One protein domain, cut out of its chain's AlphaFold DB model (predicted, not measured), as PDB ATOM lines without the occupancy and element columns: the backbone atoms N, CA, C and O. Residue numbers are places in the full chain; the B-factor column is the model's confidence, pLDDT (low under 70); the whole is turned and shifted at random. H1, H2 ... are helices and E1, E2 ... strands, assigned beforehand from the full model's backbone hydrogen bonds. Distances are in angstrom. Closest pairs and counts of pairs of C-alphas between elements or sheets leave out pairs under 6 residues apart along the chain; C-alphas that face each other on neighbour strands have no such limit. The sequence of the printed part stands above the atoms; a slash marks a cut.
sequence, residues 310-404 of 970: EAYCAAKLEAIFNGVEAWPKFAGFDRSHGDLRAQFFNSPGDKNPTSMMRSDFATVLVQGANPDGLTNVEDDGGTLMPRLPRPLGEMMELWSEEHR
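What this domain is: This is residues 310 to 404 of the 970 residues of an uncharacterized protein of Brevundimonas vesicularis (UniProt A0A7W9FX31). Look first for a small three-stranded antiparallel sheet, E1, E2 and E3, with helix H1 over one face and running along E1; a second helix, H2, packs on H1 at a steep tilt and reaches away from the sheet. Between E3 and H2 the chain wanders through residues 358 to 391 with no named element, and its loop around Gly 381 lies at the opposite end of the domain from the end of H2. The 95 printed residues include two named helices and three named strands, in the order H1, E1, E2, E3, H2; the class is mixed, helices and strands, with 39 residues, under half, in named elements. The whole is compact, with a radius of gyration of the C-alphas of 13.0 A and spans of 41 by 27 by 22 A.

How they stand to each other: Begin at the sheet, whose order is E1, E2, E3: E1 is residues 329 to 334, E2 residues 341 to 345 and E3 residues 355 to 357. They form a meander, each strand the antiparallel neighbour of the one before. In the hairpin of E1 and E2, look for N 331 and O 343, 2.8 A apart, and N 345 and O 329, also 2.8 A. In the hairpin of E2 and E3, N 357 and O 342 are 2.8 A apart. H1, residues 310 to 321, is on the sheet at a height of 8.8 A, over E1, at 21 degrees to it on the local plane; their closest C-alphas are those of Phe 321 and Lys 329, 5.4 A apart. H2, residues 392 to 404, touches H1, closest at the C-alphas of Cys 313 and Met 396, 5.9 A apart, at a steep tilt of 59 degrees, opposite ways. H2 only grazes the sheet, with its residues 392 to 393. In H1 and H2 every O i to N i+4 pair is within hydrogen-bond range.

Where its parts are: Find C-alpha 329 at (-26.964, 0.735, 4.425); from there E1 runs 14.8 A to C-alpha 334. E2 spans 13.5 A, and E3 has three residues. H1 starts at C-alpha 310, (-36.315, 13.619, 10.959), and covers 16.2 A. H2 covers 17.9 A and ends at C-alpha 404, (-33.248, 25.114, 12.957).

The domain as a whole: The two C-alphas farthest apart, those of Gly 381 and Arg 404, are 41.7 A apart. The printed part has no cut. The link from E3 to H2 is long, with 34 residues; within it residues 374 to 375 pair, parallel, with residues 383 to 384. The mean pLDDT of the printed part is 75.8, and 20 residues are under 70, among them residues 336 to 339, 378 to 381 and 401 to 404.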
ATOM      1  N   GLU A 310     -36.615  15.034  11.216       77.25
ATOM      2  CA  GLU A 310     -36.315  13.619  10.959       77.25
ATOM      3  C   GLU A 310     -35.841  13.362   9.521       77.25
ATOM      4  O   GLU A 310     -34.891  12.609   9.320       77.25
ATOM      5  N   ALA A 311     -36.433  14.036   8.527       78.00
ATOM      6  CA  ALA A 311     -36.018  13.919   7.127       78.00
ATOM      7  C   ALA A 311     -34.599  14.474   6.908       78.00
ATOM      8  O   ALA A 311     -33.797  13.885   6.183       78.00
ATOM      9  N   TYR A 312     -34.261  15.575   7.586       77.88
ATOM     10  CA  TYR A 312     -32.913  16.138   7.550       77.88
ATOM     11  C   TYR A 312     -31.888  15.208   8.221       77.88
ATOM     12  O   TYR A 312     -30.800  14.994   7.685       77.88
ATOM     13  N   CYS A 313     -32.239  14.596   9.359       82.00
ATOM     14  CA  CYS A 313     -31.402  13.577   9.999       82.00
ATOM     15  C   CYS A 313     -31.242  12.316   9.133       82.00
ATOM     16  O   CYS A 313     -30.140  11.771   9.069       82.00
ATOM     17  N   ALA A 314     -32.302  11.877   8.445       84.44
ATOM     18  CA  ALA A 314     -32.257  10.747   7.520       84.44
ATOM     19  C   ALA A 314     -31.271  11.013   6.374       84.44
ATOM     20  O   ALA A 314     -30.359  10.219   6.166       84.44
ATOM     21  N   ALA A 315     -31.355  12.181   5.725       81.44
ATOM     22  CA  ALA A 315     -30.431  12.565   4.655       81.44
ATOM     23  C   ALA A 315     -28.957  12.601   5.115       81.44
ATOM     24  O   ALA A 315     -28.051  12.239   4.364       81.44
ATOM     25  N   LYS A 316     -28.690  13.010   6.366       83.88
ATOM     26  CA  LYS A 316     -27.336  12.976   6.947       83.88
ATOM     27  C   LYS A 316     -26.834  11.550   7.176       83.88
ATOM     28  O   LYS A 316     -25.658  11.293   6.932       83.88
ATOM     29  N   LEU A 317     -27.694  10.636   7.628       86.31
ATOM     30  CA  LEU A 317     -27.338   9.222   7.785       86.31
ATOM     31  C   LEU A 317     -27.129   8.536   6.435       86.31
ATOM     32  O   LEU A 317     -26.155   7.807   6.279       86.31
ATOM     33  N   GLU A 318     -27.970   8.818   5.442       85.19
ATOM     34  CA  GLU A 318     -27.775   8.326   4.076       85.19
ATOM     35  C   GLU A 318     -26.435   8.791   3.502       85.19
ATOM     36  O   GLU A 318     -25.693   7.983   2.955       85.19
ATOM     37  N   ALA A 319     -26.067  10.062   3.686       79.06
ATOM     38  CA  ALA A 319     -24.778  10.566   3.216       79.06
ATOM     39  C   ALA A 319     -23.575   9.830   3.843       79.06
ATOM     40  O   ALA A 319     -22.557   9.666   3.179       79.06
ATOM     41  N   ILE A 320     -23.691   9.379   5.097       79.56
ATOM     42  CA  ILE A 320     -22.614   8.683   5.821       79.56
ATOM     43  C   ILE A 320     -22.568   7.188   5.469       79.56
ATOM     44  O   ILE A 320     -21.487   6.646   5.272       79.56
ATOM     45  N   PHE A 321     -23.722   6.518   5.405       79.75
ATOM     46  CA  PHE A 321     -23.805   5.055   5.284       79.75
ATOM     47  C   PHE A 321     -24.119   4.563   3.866       79.75
ATOM     48  O   PHE A 321     -23.703   3.475   3.492       79.75
ATOM     49  N   ASN A 322     -24.830   5.353   3.058       76.94
ATOM     50  CA  ASN A 322     -25.192   4.993   1.682       76.94
ATOM     51  C   ASN A 322     -24.274   5.657   0.642       76.94
ATOM     52  O   ASN A 322     -24.320   5.279  -0.528       76.94
ATOM     53  N   GLY A 323     -23.459   6.635   1.054       58.66
ATOM     54  CA  GLY A 323     -22.462   7.309   0.215       58.66
ATOM     55  C   GLY A 323     -21.163   6.519  -0.002       58.66
ATOM     56  O   GLY A 323     -20.340   6.935  -0.810       58.66
ATOM     57  N   VAL A 324     -20.984   5.390   0.691       59.69
ATOM     58  CA  VAL A 324     -19.821   4.495   0.582       59.69
ATOM     59  C   VAL A 324     -20.264   3.196  -0.110       59.69
ATOM     60  O   VAL A 324     -21.387   2.742   0.099       59.69
ATOM     61  N   GLU A 325     -19.409   2.559  -0.923       62.81
ATOM     62  CA  GLU A 325     -19.719   1.245  -1.536       62.81
ATOM     63  C   GLU A 325     -19.828   0.094  -0.506       62.81
ATOM     64  O   GLU A 325     -20.207  -1.023  -0.857       62.81
ATOM     65  N   ALA A 326     -19.536   0.366   0.770       67.00
ATOM     66  CA  ALA A 326     -19.568  -0.583   1.877       67.00
ATOM     67  C   ALA A 326     -20.953  -0.691   2.549       67.00
ATOM     68  O   ALA A 326     -21.765   0.232   2.519       67.00
ATOM     69  N   TRP A 327     -21.205  -1.832   3.194       76.25
ATOM     70  CA  TRP A 327     -22.370  -2.089   4.050       76.25
ATOM     71  C   TRP A 327     -22.013  -1.805   5.523       76.25
ATOM     72  O   TRP A 327     -20.831  -1.864   5.873       76.25
ATOM     73  N   PRO A 328     -22.975  -1.491   6.412       84.19
ATOM     74  CA  PRO A 328     -24.429  -1.562   6.254       84.19
ATOM     75  C   PRO A 328     -25.064  -0.277   5.687       84.19
ATOM     76  O   PRO A 328     -24.539   0.817   5.882       84.19
ATOM     77  N   LYS A 329     -26.232  -0.398   5.037       85.44
ATOM     78  CA  LYS A 329     -26.964   0.735   4.425       85.44
ATOM     79  C   LYS A 329     -28.170   1.160   5.246       85.44
ATOM     80  O   LYS A 329     -28.935   0.310   5.696       85.44
ATOM     81  N   PHE A 330     -28.360   2.466   5.412       90.12
ATOM     82  CA  PHE A 330     -29.479   3.038   6.159       90.12
ATOM     83  C   PHE A 330     -30.813   2.761   5.454       90.12
ATOM     84  O   PHE A 330     -30.947   3.005   4.253       90.12
ATOM     85  N   ALA A 331     -31.786   2.255   6.215       86.62
ATOM     86  CA  ALA A 331     -33.109   1.849   5.739       86.62
ATOM     87  C   ALA A 331     -34.236   2.799   6.184       86.62
ATOM     88  O   ALA A 331     -35.275   2.866   5.530       86.62
ATOM     89  N   GLY A 332     -34.050   3.519   7.294       86.62
ATOM     90  CA  GLY A 332     -35.056   4.418   7.861       86.62
ATOM     91  C   GLY A 332     -35.047   4.444   9.388       86.62
ATOM     92  O   GLY A 332     -34.224   3.791  10.037       86.62
ATOM     93  N   PHE A 333     -35.972   5.209   9.967       87.19
ATOM     94  CA  PHE A 333     -36.186   5.249  11.411       87.19
ATOM     95  C   PHE A 333     -37.380   4.394  11.841       87.19
ATOM     96  O   PHE A 333     -38.402   4.339  11.161       87.19
ATOM     97  N   ASP A 334     -37.266   3.779  13.014       82.25
ATOM     98  CA  ASP A 334     -38.323   3.004  13.660       82.25
ATOM     99  C   ASP A 334     -38.662   3.593  15.039       82.25
ATOM    100  O   ASP A 334     -37.772   3.897  15.839       82.25
ATOM    101  N   ARG A 335     -39.965   3.763  15.300       70.31
ATOM    102  CA  ARG A 335     -40.547   4.298  16.547       70.31
ATOM    103  C   ARG A 335     -41.373   3.262  17.323       70.31
ATOM    104  O   ARG A 335     -41.904   3.583  18.386       70.31
ATOM    105  N   SER A 336     -41.496   2.034  16.819       55.78
ATOM    106  CA  SER A 336     -42.395   0.993  17.347       55.78
ATOM    107  C   SER A 336     -42.119   0.588  18.806       55.78
ATOM    108  O   SER A 336     -43.009   0.076  19.485       55.78
ATOM    109  N   HIS A 337     -40.921   0.875  19.324       52.41
ATOM    110  CA  HIS A 337     -40.472   0.496  20.666       52.41
ATOM    111  C   HIS A 337     -40.220   1.683  21.618       52.41
ATOM    112  O   HIS A 337     -39.452   1.552  22.571       52.41
ATOM    113  N   GLY A 338     -40.852   2.837  21.380       51.44
ATOM    114  CA  GLY A 338     -40.833   3.993  22.291       51.44
ATOM    115  C   GLY A 338     -39.601   4.904  22.192       51.44
ATOM    116  O   GLY A 338     -39.728   6.093  22.469       51.44
ATOM    117  N   ASP A 339     -38.458   4.392  21.720       61.53
ATOM    118  CA  ASP A 339     -37.265   5.178  21.368       61.53
ATOM    119  C   ASP A 339     -37.068   5.185  19.841       61.53
ATOM    120  O   ASP A 339     -37.246   4.151  19.195       61.53
ATOM    121  N   LEU A 340     -36.655   6.322  19.268       71.81
ATOM    122  CA  LEU A 340     -36.316   6.443  17.845       71.81
ATOM    123  C   LEU A 340     -34.998   5.702  17.547       71.81
ATOM    124  O   LEU A 340     -33.974   5.971  18.183       71.81
ATOM    125  N   ARG A 341     -35.013   4.762  16.593       85.44
ATOM    126  CA  ARG A 341     -33.845   3.946  16.203       85.44
ATOM    127  C   ARG A 341     -33.616   4.009  14.701       85.44
ATOM    128  O   ARG A 341     -34.581   3.979  13.949       85.44
ATOM    129  N   ALA A 342     -32.359   4.057  14.271       88.19
ATOM    130  CA  ALA A 342     -31.995   3.933  12.861       88.19
ATOM    131  C   ALA A 342     -31.834   2.451  12.497       88.19
ATOM    132  O   ALA A 342     -31.116   1.731  13.196       88.19
ATOM    133  N   GLN A 343     -32.491   1.997  11.432       91.25
ATOM    134  CA  GLN A 343     -32.402   0.628  10.921       91.25
ATOM    135  C   GLN A 343     -31.474   0.552   9.707       91.25
ATOM    136  O   GLN A 343     -31.371   1.509   8.932       91.25
ATOM    137  N   PHE A 344     -30.809  -0.591   9.541       89.88
ATOM    138  CA  PHE A 344     -29.841  -0.813   8.476       89.88
ATOM    139  C   PHE A 344     -29.964  -2.210   7.855       89.88
ATOM    140  O   PHE A 344     -30.264  -3.182   8.546       89.88
ATOM    141  N   PHE A 345     -29.671  -2.298   6.559       87.44
ATOM    142  CA  PHE A 345     -29.468  -3.547   5.824       87.44
ATOM    143  C   PHE A 345     -28.000  -3.974   5.901       87.44
ATOM    144  O   PHE A 345     -27.112  -3.133   5.740       87.44
ATOM    145  N   ASN A 346     -27.739  -5.269   6.091       85.12
ATOM    146  CA  ASN A 346     -26.366  -5.780   6.226       85.12
ATOM    147  C   ASN A 346     -25.711  -6.190   4.906       85.12
ATOM    148  O   ASN A 346     -24.493  -6.283   4.851       85.12
ATOM    149  N   SER A 347     -26.497  -6.497   3.873       81.44
ATOM    150  CA  SER A 347     -25.986  -6.983   2.586       81.44
ATOM    151  C   SER A 347     -27.039  -6.801   1.482       81.44
ATOM    152  O   SER A 347     -28.215  -6.588   1.794       81.44
ATOM    153  N   PRO A 348     -26.686  -6.966   0.191       79.56
ATOM    154  CA  PRO A 348     -27.647  -6.872  -0.912       79.56
ATOM    155  C   PRO A 348     -28.774  -7.920  -0.857       79.56
ATOM    156  O   PRO A 348     -29.833  -7.718  -1.447       79.56
ATOM    157  N   GLY A 349     -28.541  -9.058  -0.189       72.75
ATOM    158  CA  GLY A 349     -29.517 -10.142  -0.036       72.75
ATOM    159  C   GLY A 349     -30.428 -10.001   1.187       72.75
ATOM    160  O   GLY A 349     -31.324 -10.829   1.376       72.75
ATOM    161  N   ASP A 350     -30.197  -8.984   2.019       80.31
ATOM    162  CA  ASP A 350     -30.959  -8.745   3.236       80.31
ATOM    163  C   ASP A 350     -32.333  -8.141   2.909       80.31
ATOM    164  O   ASP A 350     -32.442  -7.055   2.341       80.31
ATOM    165  N   LYS A 351     -33.404  -8.872   3.235       78.88
ATOM    166  CA  LYS A 351     -34.787  -8.465   2.931       78.88
ATOM    167  C   LYS A 351     -35.444  -7.684   4.065       78.88
ATOM    168  O   LYS A 351     -36.463  -7.045   3.822       78.88
ATOM    169  N   ASN A 352     -34.897  -7.753   5.281       81.25
ATOM    170  CA  ASN A 352     -35.473  -7.125   6.466       81.25
ATOM    171  C   ASN A 352     -34.362  -6.387   7.225       81.25
ATOM    172  O   ASN A 352     -33.432  -7.044   7.676       81.25
ATOM    173  N   PRO A 353     -34.453  -5.065   7.433       83.06
ATOM    174  CA  PRO A 353     -33.390  -4.304   8.081       83.06
ATOM    175  C   PRO A 353     -33.375  -4.569   9.598       83.06
ATOM    176  O   PRO A 353     -33.992  -3.851  10.385       83.06
ATOM    177  N   THR A 354     -32.715  -5.651  10.017       80.69
ATOM    178  CA  THR A 354     -32.687  -6.093  11.421       80.69
ATOM    179  C   THR A 354     -31.598  -5.420  12.244       80.69
ATOM    180  O   THR A 354     -31.734  -5.298  13.463       80.69
ATOM    181  N   SER A 355     -30.522  -4.967  11.604       84.38
ATOM    182  CA  SER A 355     -29.457  -4.232  12.281       84.38
ATOM    183  C   SER A 355     -29.914  -2.835  12.651       84.38
ATOM    184  O   SER A 355     -30.646  -2.182  11.906       84.38
ATOM    185  N   MET A 356     -29.474  -2.354  13.811       88.81
ATOM    186  CA  MET A 356     -29.970  -1.089  14.343       88.81
ATOM    187  C   MET A 356     -28.898  -0.274  15.051       88.81
ATOM    188  O   MET A 356     -27.987  -0.809  15.679       88.81
ATOM    189  N   MET A 357     -29.057   1.044  15.010       86.12
ATOM    190  CA  MET A 357     -28.336   1.993  15.849       86.12
ATOM    191  C   MET A 357     -29.344   2.685  16.765       86.12
ATOM    192  O   MET A 357     -30.313   3.301  16.313       86.12
ATOM    193  N   ARG A 358     -29.138   2.543  18.074       84.06
ATOM    194  CA  ARG A 358     -29.952   3.203  19.101       84.06
ATOM    195  C   ARG A 358     -29.390   4.591  19.406       84.06
ATOM    196  O   ARG A 358     -28.218   4.848  19.147       84.06
ATOM    197  N   SER A 359     -30.211   5.469  19.982       76.31
ATOM    198  CA  SER A 359     -29.849   6.859  20.302       76.31
ATOM    199  C   SER A 359     -28.580   7.000  21.159       76.31
ATOM    200  O   SER A 359     -27.848   7.976  21.023       76.31
ATOM    201  N   ASP A 360     -28.279   6.017  22.002       71.62
ATOM    202  CA  ASP A 360     -27.112   5.963  22.884       71.62
ATOM    203  C   ASP A 360     -25.838   5.395  22.227       71.62
ATOM    204  O   ASP A 360     -24.771   5.411  22.844       71.62
ATOM    205  N   PHE A 361     -25.905   4.950  20.969       74.31
ATOM    206  CA  PHE A 361     -24.782   4.342  20.255       74.31
ATOM    207  C   PHE A 361     -24.347   5.164  19.043       74.31
ATOM    208  O   PHE A 361     -25.151   5.798  18.369       74.31
ATOM    209  N   ALA A 362     -23.042   5.132  18.765       76.81
ATOM    210  CA  ALA A 362     -22.423   5.752  17.592       76.81
ATOM    211  C   ALA A 362     -22.122   4.737  16.468       76.81
ATOM    212  O   ALA A 362     -21.620   5.103  15.409       76.81
ATOM    213  N   THR A 363     -22.376   3.456  16.723       81.38
ATOM    214  CA  THR A 363     -22.035   2.313  15.869       81.38
ATOM    215  C   THR A 363     -23.273   1.471  15.604       81.38
ATOM    216  O   THR A 363     -24.162   1.391  16.456       81.38
ATOM    217  N   VAL A 364     -23.327   0.819  14.443       83.12
ATOM    218  CA  VAL A 364     -24.423  -0.096  14.108       83.12
ATOM    219  C   VAL A 364     -24.251  -1.391  14.902       83.12
ATOM    220  O   VAL A 364     -23.161  -1.964  14.960       83.12
ATOM    221  N   LEU A 365     -25.325  -1.847  15.541       84.06
ATOM    222  CA  LEU A 365     -25.397  -3.179  16.123       84.06
ATOM    223  C   LEU A 365     -25.874  -4.143  15.036       84.06
ATOM    224  O   LEU A 365     -27.050  -4.120  14.666       84.06
ATOM    225  N   VAL A 366     -24.959  -4.975  14.537       79.88
ATOM    226  CA  VAL A 366     -25.280  -5.985  13.525       79.88
ATOM    227  C   VAL A 366     -26.171  -7.056  14.148       79.88
ATOM    228  O   VAL A 366     -25.804  -7.683  15.142       79.88
ATOM    229  N   GLN A 367     -27.349  -7.260  13.571       78.00
ATOM    230  CA  GLN A 367     -28.267  -8.338  13.923       78.00
ATOM    231  C   GLN A 367     -28.686  -9.079  12.656       78.00
ATOM    232  O   GLN A 367     -28.879  -8.461  11.611       78.00
ATOM    233  N   GLY A 368     -28.863 -10.396  12.762       76.62
ATOM    234  CA  GLY A 368     -29.201 -11.251  11.624       76.62
ATOM    235  C   GLY A 368     -27.969 -11.789  10.897       76.62
ATOM    236  O   GLY A 368     -26.896 -11.928  11.485       76.62
ATOM    237  N   ALA A 369     -28.143 -12.151   9.625       74.50
ATOM    238  CA  ALA A 369     -27.060 -12.683   8.808       74.50
ATOM    239  C   ALA A 369     -25.998 -11.600   8.557       74.50
ATOM    240  O   ALA A 369     -26.325 -10.488   8.141       74.50
ATOM    241  N   ASN A 370     -24.733 -11.951   8.794       79.12
ATOM    242  CA  ASN A 370     -23.571 -11.090   8.587       79.12
ATOM    243  C   ASN A 370     -22.579 -11.749   7.605       79.12
ATOM    244  O   ASN A 370     -21.493 -12.156   8.018       79.12
ATOM    245  N   PRO A 371     -22.976 -11.959   6.334       71.56
ATOM    246  CA  PRO A 371     -22.168 -12.698   5.361       71.56
ATOM    247  C   PRO A 371     -20.857 -11.982   5.010       71.56
ATOM    248  O   PRO A 371     -19.867 -12.650   4.731       71.56
ATOM    249  N   ASP A 372     -20.845 -10.649   5.094       72.38
ATOM    250  CA  ASP A 372     -19.698  -9.798   4.760       72.38
ATOM    251  C   ASP A 372     -18.793  -9.514   5.978       72.38
ATOM    252  O   ASP A 372     -17.865  -8.714   5.903       72.38
ATOM    253  N   GLY A 373     -19.049 -10.161   7.125       75.75
ATOM    254  CA  GLY A 373     -18.204 -10.036   8.315       75.75
ATOM    255  C   GLY A 373     -18.136  -8.614   8.881       75.75
ATOM    256  O   GLY A 373     -17.087  -8.195   9.354       75.75
ATOM    257  N   LEU A 374     -19.236  -7.858   8.833       80.50
ATOM    258  CA  LEU A 374     -19.321  -6.499   9.361       80.50
ATOM    259  C   LEU A 374     -18.943  -6.457  10.850       80.50
ATOM    260  O   LEU A 374     -19.540  -7.170  11.662       80.50
ATOM    261  N   THR A 375     -17.983  -5.607  11.210       73.88
ATOM    262  CA  THR A 375     -17.459  -5.484  12.577       73.88
ATOM    263  C   THR A 375     -17.257  -4.024  12.989       73.88
ATOM    264  O   THR A 375     -17.130  -3.130  12.157       73.88
ATOM    265  N   ASN A 376     -17.262  -3.770  14.300       71.69
ATOM    266  CA  ASN A 376     -16.942  -2.468  14.906       71.69
ATOM    267  C   ASN A 376     -15.509  -2.424  15.476       71.69
ATOM    268  O   ASN A 376     -15.150  -1.455  16.146       71.69
ATOM    269  N   VAL A 377     -14.729  -3.494  15.287       70.81
ATOM    270  CA  VAL A 377     -13.400  -3.677  15.876       70.81
ATOM    271  C   VAL A 377     -12.353  -3.621  14.768       70.81
ATOM    272  O   VAL A 377     -12.347  -4.460  13.868       70.81
ATOM    273  N   GLU A 378     -11.473  -2.623  14.839       56.16
ATOM    274  CA  GLU A 378     -10.227  -2.593  14.070       56.16
ATOM    275  C   GLU A 378      -9.413  -3.831  14.501       56.16
ATOM    276  O   GLU A 378      -9.160  -3.986  15.690       56.16
ATOM    277  N   ASP A 379      -9.099  -4.739  13.564       63.69
ATOM    278  CA  ASP A 379      -8.327  -5.999  13.726       63.69
ATOM    279  C   ASP A 379      -9.101  -7.335  13.856       63.69
ATOM    280  O   ASP A 379      -8.475  -8.390  13.956       63.69
ATOM    281  N   ASP A 380     -10.435  -7.359  13.758       64.50
ATOM    282  CA  ASP A 380     -11.232  -8.608  13.878       64.50
ATOM    283  C   ASP A 380     -11.369  -9.409  12.556       64.50
ATOM    284  O   ASP A 380     -12.205 -10.298  12.422       64.50
ATOM    285  N   GLY A 381     -10.566  -9.084  11.534       60.91
ATOM    286  CA  GLY A 381     -10.544  -9.780  10.235       60.91
ATOM    287  C   GLY A 381     -11.786  -9.593   9.344       60.91
ATOM    288  O   GLY A 381     -11.845 -10.181   8.265       60.91
ATOM    289  N   GLY A 382     -12.758  -8.786   9.780       72.19
ATOM    290  CA  GLY A 382     -13.996  -8.454   9.067       72.19
ATOM    291  C   GLY A 382     -14.014  -7.047   8.450       72.19
ATOM    292  O   GLY A 382     -13.061  -6.278   8.585       72.19
ATOM    293  N   THR A 383     -15.108  -6.679   7.776       75.31
ATOM    294  CA  THR A 383     -15.285  -5.335   7.202       75.31
ATOM    295  C   THR A 383     -15.677  -4.334   8.289       75.31
ATOM    296  O   THR A 383     -16.751  -4.429   8.885       75.31
ATOM    297  N   LEU A 384     -14.806  -3.359   8.556       73.94
ATOM    298  CA  LEU A 384     -15.056  -2.322   9.556       73.94
ATOM    299  C   LEU A 384     -16.196  -1.394   9.113       73.94
ATOM    300  O   LEU A 384     -16.156  -0.818   8.026       73.94
ATOM    301  N   MET A 385     -17.205  -1.232   9.966       78.19
ATOM    302  CA  MET A 385     -18.363  -0.389   9.669       78.19
ATOM    303  C   MET A 385     -18.092   1.101   9.927       78.19
ATOM    304  O   MET A 385     -17.394   1.439  10.890       78.19
ATOM    305  N   PRO A 386     -18.722   2.011   9.154       74.44
ATOM    306  CA  PRO A 386     -18.696   3.439   9.445       74.44
ATOM    307  C   PRO A 386     -19.232   3.743  10.849       74.44
ATOM    308  O   PRO A 386     -20.244   3.193  11.297       74.44
ATOM    309  N   ARG A 387     -18.566   4.671  11.540       76.12
ATOM    310  CA  ARG A 387     -18.914   5.096  12.898       76.12
ATOM    311  C   ARG A 387     -19.273   6.577  12.924       76.12
ATOM    312  O   ARG A 387     -18.571   7.411  12.357       76.12
ATOM    313  N   LEU A 388     -20.338   6.922  13.645       71.50
ATOM    314  CA  LEU A 388     -20.673   8.315  13.913       71.50
ATOM    315  C   LEU A 388     -19.653   8.944  14.885       71.50
ATOM    316  O   LEU A 388     -19.225   8.295  15.844       71.50
ATOM    317  N   PRO A 389     -19.315  10.235  14.732       62.25
ATOM    318  CA  PRO A 389     -18.431  10.933  15.672       62.25
ATOM    319  C   PRO A 389     -18.967  10.990  17.114       62.25
ATOM    320  O   PRO A 389     -18.198  11.192  18.054       62.25
ATOM    321  N   ARG A 390     -20.289  10.862  17.288       64.06
ATOM    322  CA  ARG A 390     -21.015  10.892  18.568       64.06
ATOM    323  C   ARG A 390     -22.217   9.939  18.521       64.06
ATOM    324  O   ARG A 390     -22.598   9.534  17.421       64.06
ATOM    325  N   PRO A 391     -22.826   9.584  19.670       81.31
ATOM    326  CA  PRO A 391     -24.055   8.795  19.694       81.31
ATOM    327  C   PRO A 391     -25.161   9.380  18.808       81.31
ATOM    328  O   PRO A 391     -25.274  10.601  18.677       81.31
ATOM    329  N   LEU A 392     -25.992   8.514  18.223       78.38
ATOM    330  CA  LEU A 392     -27.046   8.883  17.276       78.38
ATOM    331  C   LEU A 392     -27.967   9.984  17.817       78.38
ATOM    332  O   LEU A 392     -28.251  10.936  17.099       78.38
ATOM    333  N   GLY A 393     -28.378   9.915  19.084       72.94
ATOM    334  CA  GLY A 393     -29.233  10.925  19.714       72.94
ATOM    335  C   GLY A 393     -28.581  12.310  19.759       72.94
ATOM    336  O   GLY A 393     -29.224  13.299  19.416       72.94
ATOM    337  N   GLU A 394     -27.284  12.385  20.080       68.25
ATOM    338  CA  GLU A 394     -26.529  13.646  20.048       68.25
ATOM    339  C   GLU A 394     -26.363  14.173  18.620       68.25
ATOM    340  O   GLU A 394     -26.490  15.373  18.380       68.25
ATOM    341  N   MET A 395     -26.082  13.287  17.659       76.94
ATOM    342  CA  MET A 395     -25.961  13.676  16.253       76.94
ATOM    343  C   MET A 395     -27.289  14.209  15.712       76.94
ATOM    344  O   MET A 395     -27.301  15.239  15.043       76.94
ATOM    345  N   MET A 396     -28.410  13.573  16.058       76.00
ATOM    346  CA  MET A 396     -29.742  14.035  15.677       76.00
ATOM    347  C   MET A 396     -30.084  15.388  16.303       76.00
ATOM    348  O   MET A 396     -30.624  16.241  15.606       76.00
ATOM    349  N   GLU A 397     -29.717  15.645  17.561       71.38
ATOM    350  CA  GLU A 397     -29.871  16.975  18.167       71.38
ATOM    351  C   GLU A 397     -29.003  18.037  17.478       71.38
ATOM    352  O   GLU A 397     -29.474  19.148  17.230       71.38
ATOM    353  N   LEU A 398     -27.753  17.708  17.134       65.56
ATOM    354  CA  LEU A 398     -26.853  18.611  16.414       65.56
ATOM    355  C   LEU A 398     -27.368  18.925  15.008       65.56
ATOM    356  O   LEU A 398     -27.355  20.086  14.603       65.56
ATOM    357  N   TRP A 399     -27.842  17.918  14.278       75.69
ATOM    358  CA  TRP A 399     -28.430  18.101  12.954       75.69
ATOM    359  C   TRP A 399     -29.772  18.828  13.021       75.69
ATOM    360  O   TRP A 399     -30.038  19.660  12.161       75.69
ATOM    361  N   SER A 400     -30.581  18.591  14.054       71.50
ATOM    362  CA  SER A 400     -31.827  19.336  14.278       71.50
ATOM    363  C   SER A 400     -31.539  20.798  14.624       71.50
ATOM    364  O   SER A 400     -32.182  21.699  14.099       71.50
ATOM    365  N   GLU A 401     -30.522  21.078  15.442       64.00
ATOM    366  CA  GLU A 401     -30.069  22.446  15.712       64.00
ATOM    367  C   GLU A 401     -29.491  23.115  14.460       64.00
ATOM    368  O   GLU A 401     -29.804  24.274  14.199       64.00
ATOM    369  N   GLU A 402     -28.703  22.394  13.659       66.94
ATOM    370  CA  GLU A 402     -28.216  22.866  12.358       66.94
ATOM    371  C   GLU A 402     -29.395  23.211  11.439       66.94
ATOM    372  O   GLU A 402     -29.413  24.285  10.843       66.94
ATOM    373  N   HIS A 403     -30.402  22.340  11.363       67.50
ATOM    374  CA  HIS A 403     -31.613  22.552  10.576       67.50
ATOM    375  C   HIS A 403     -32.403  23.772  11.064       67.50
ATOM    376  O   HIS A 403     -32.751  24.636  10.262       67.50
ATOM    377  N   ARG A 404     -32.600  23.925  12.381       67.94
ATOM    378  CA  ARG A 404     -33.248  25.114  12.957       67.94
ATOM    379  C   ARG A 404     -32.460  26.384  12.665       67.94
ATOM    380  O   ARG A 404     -33.047  27.365  12.233       67.94
TER     381      ARG A 404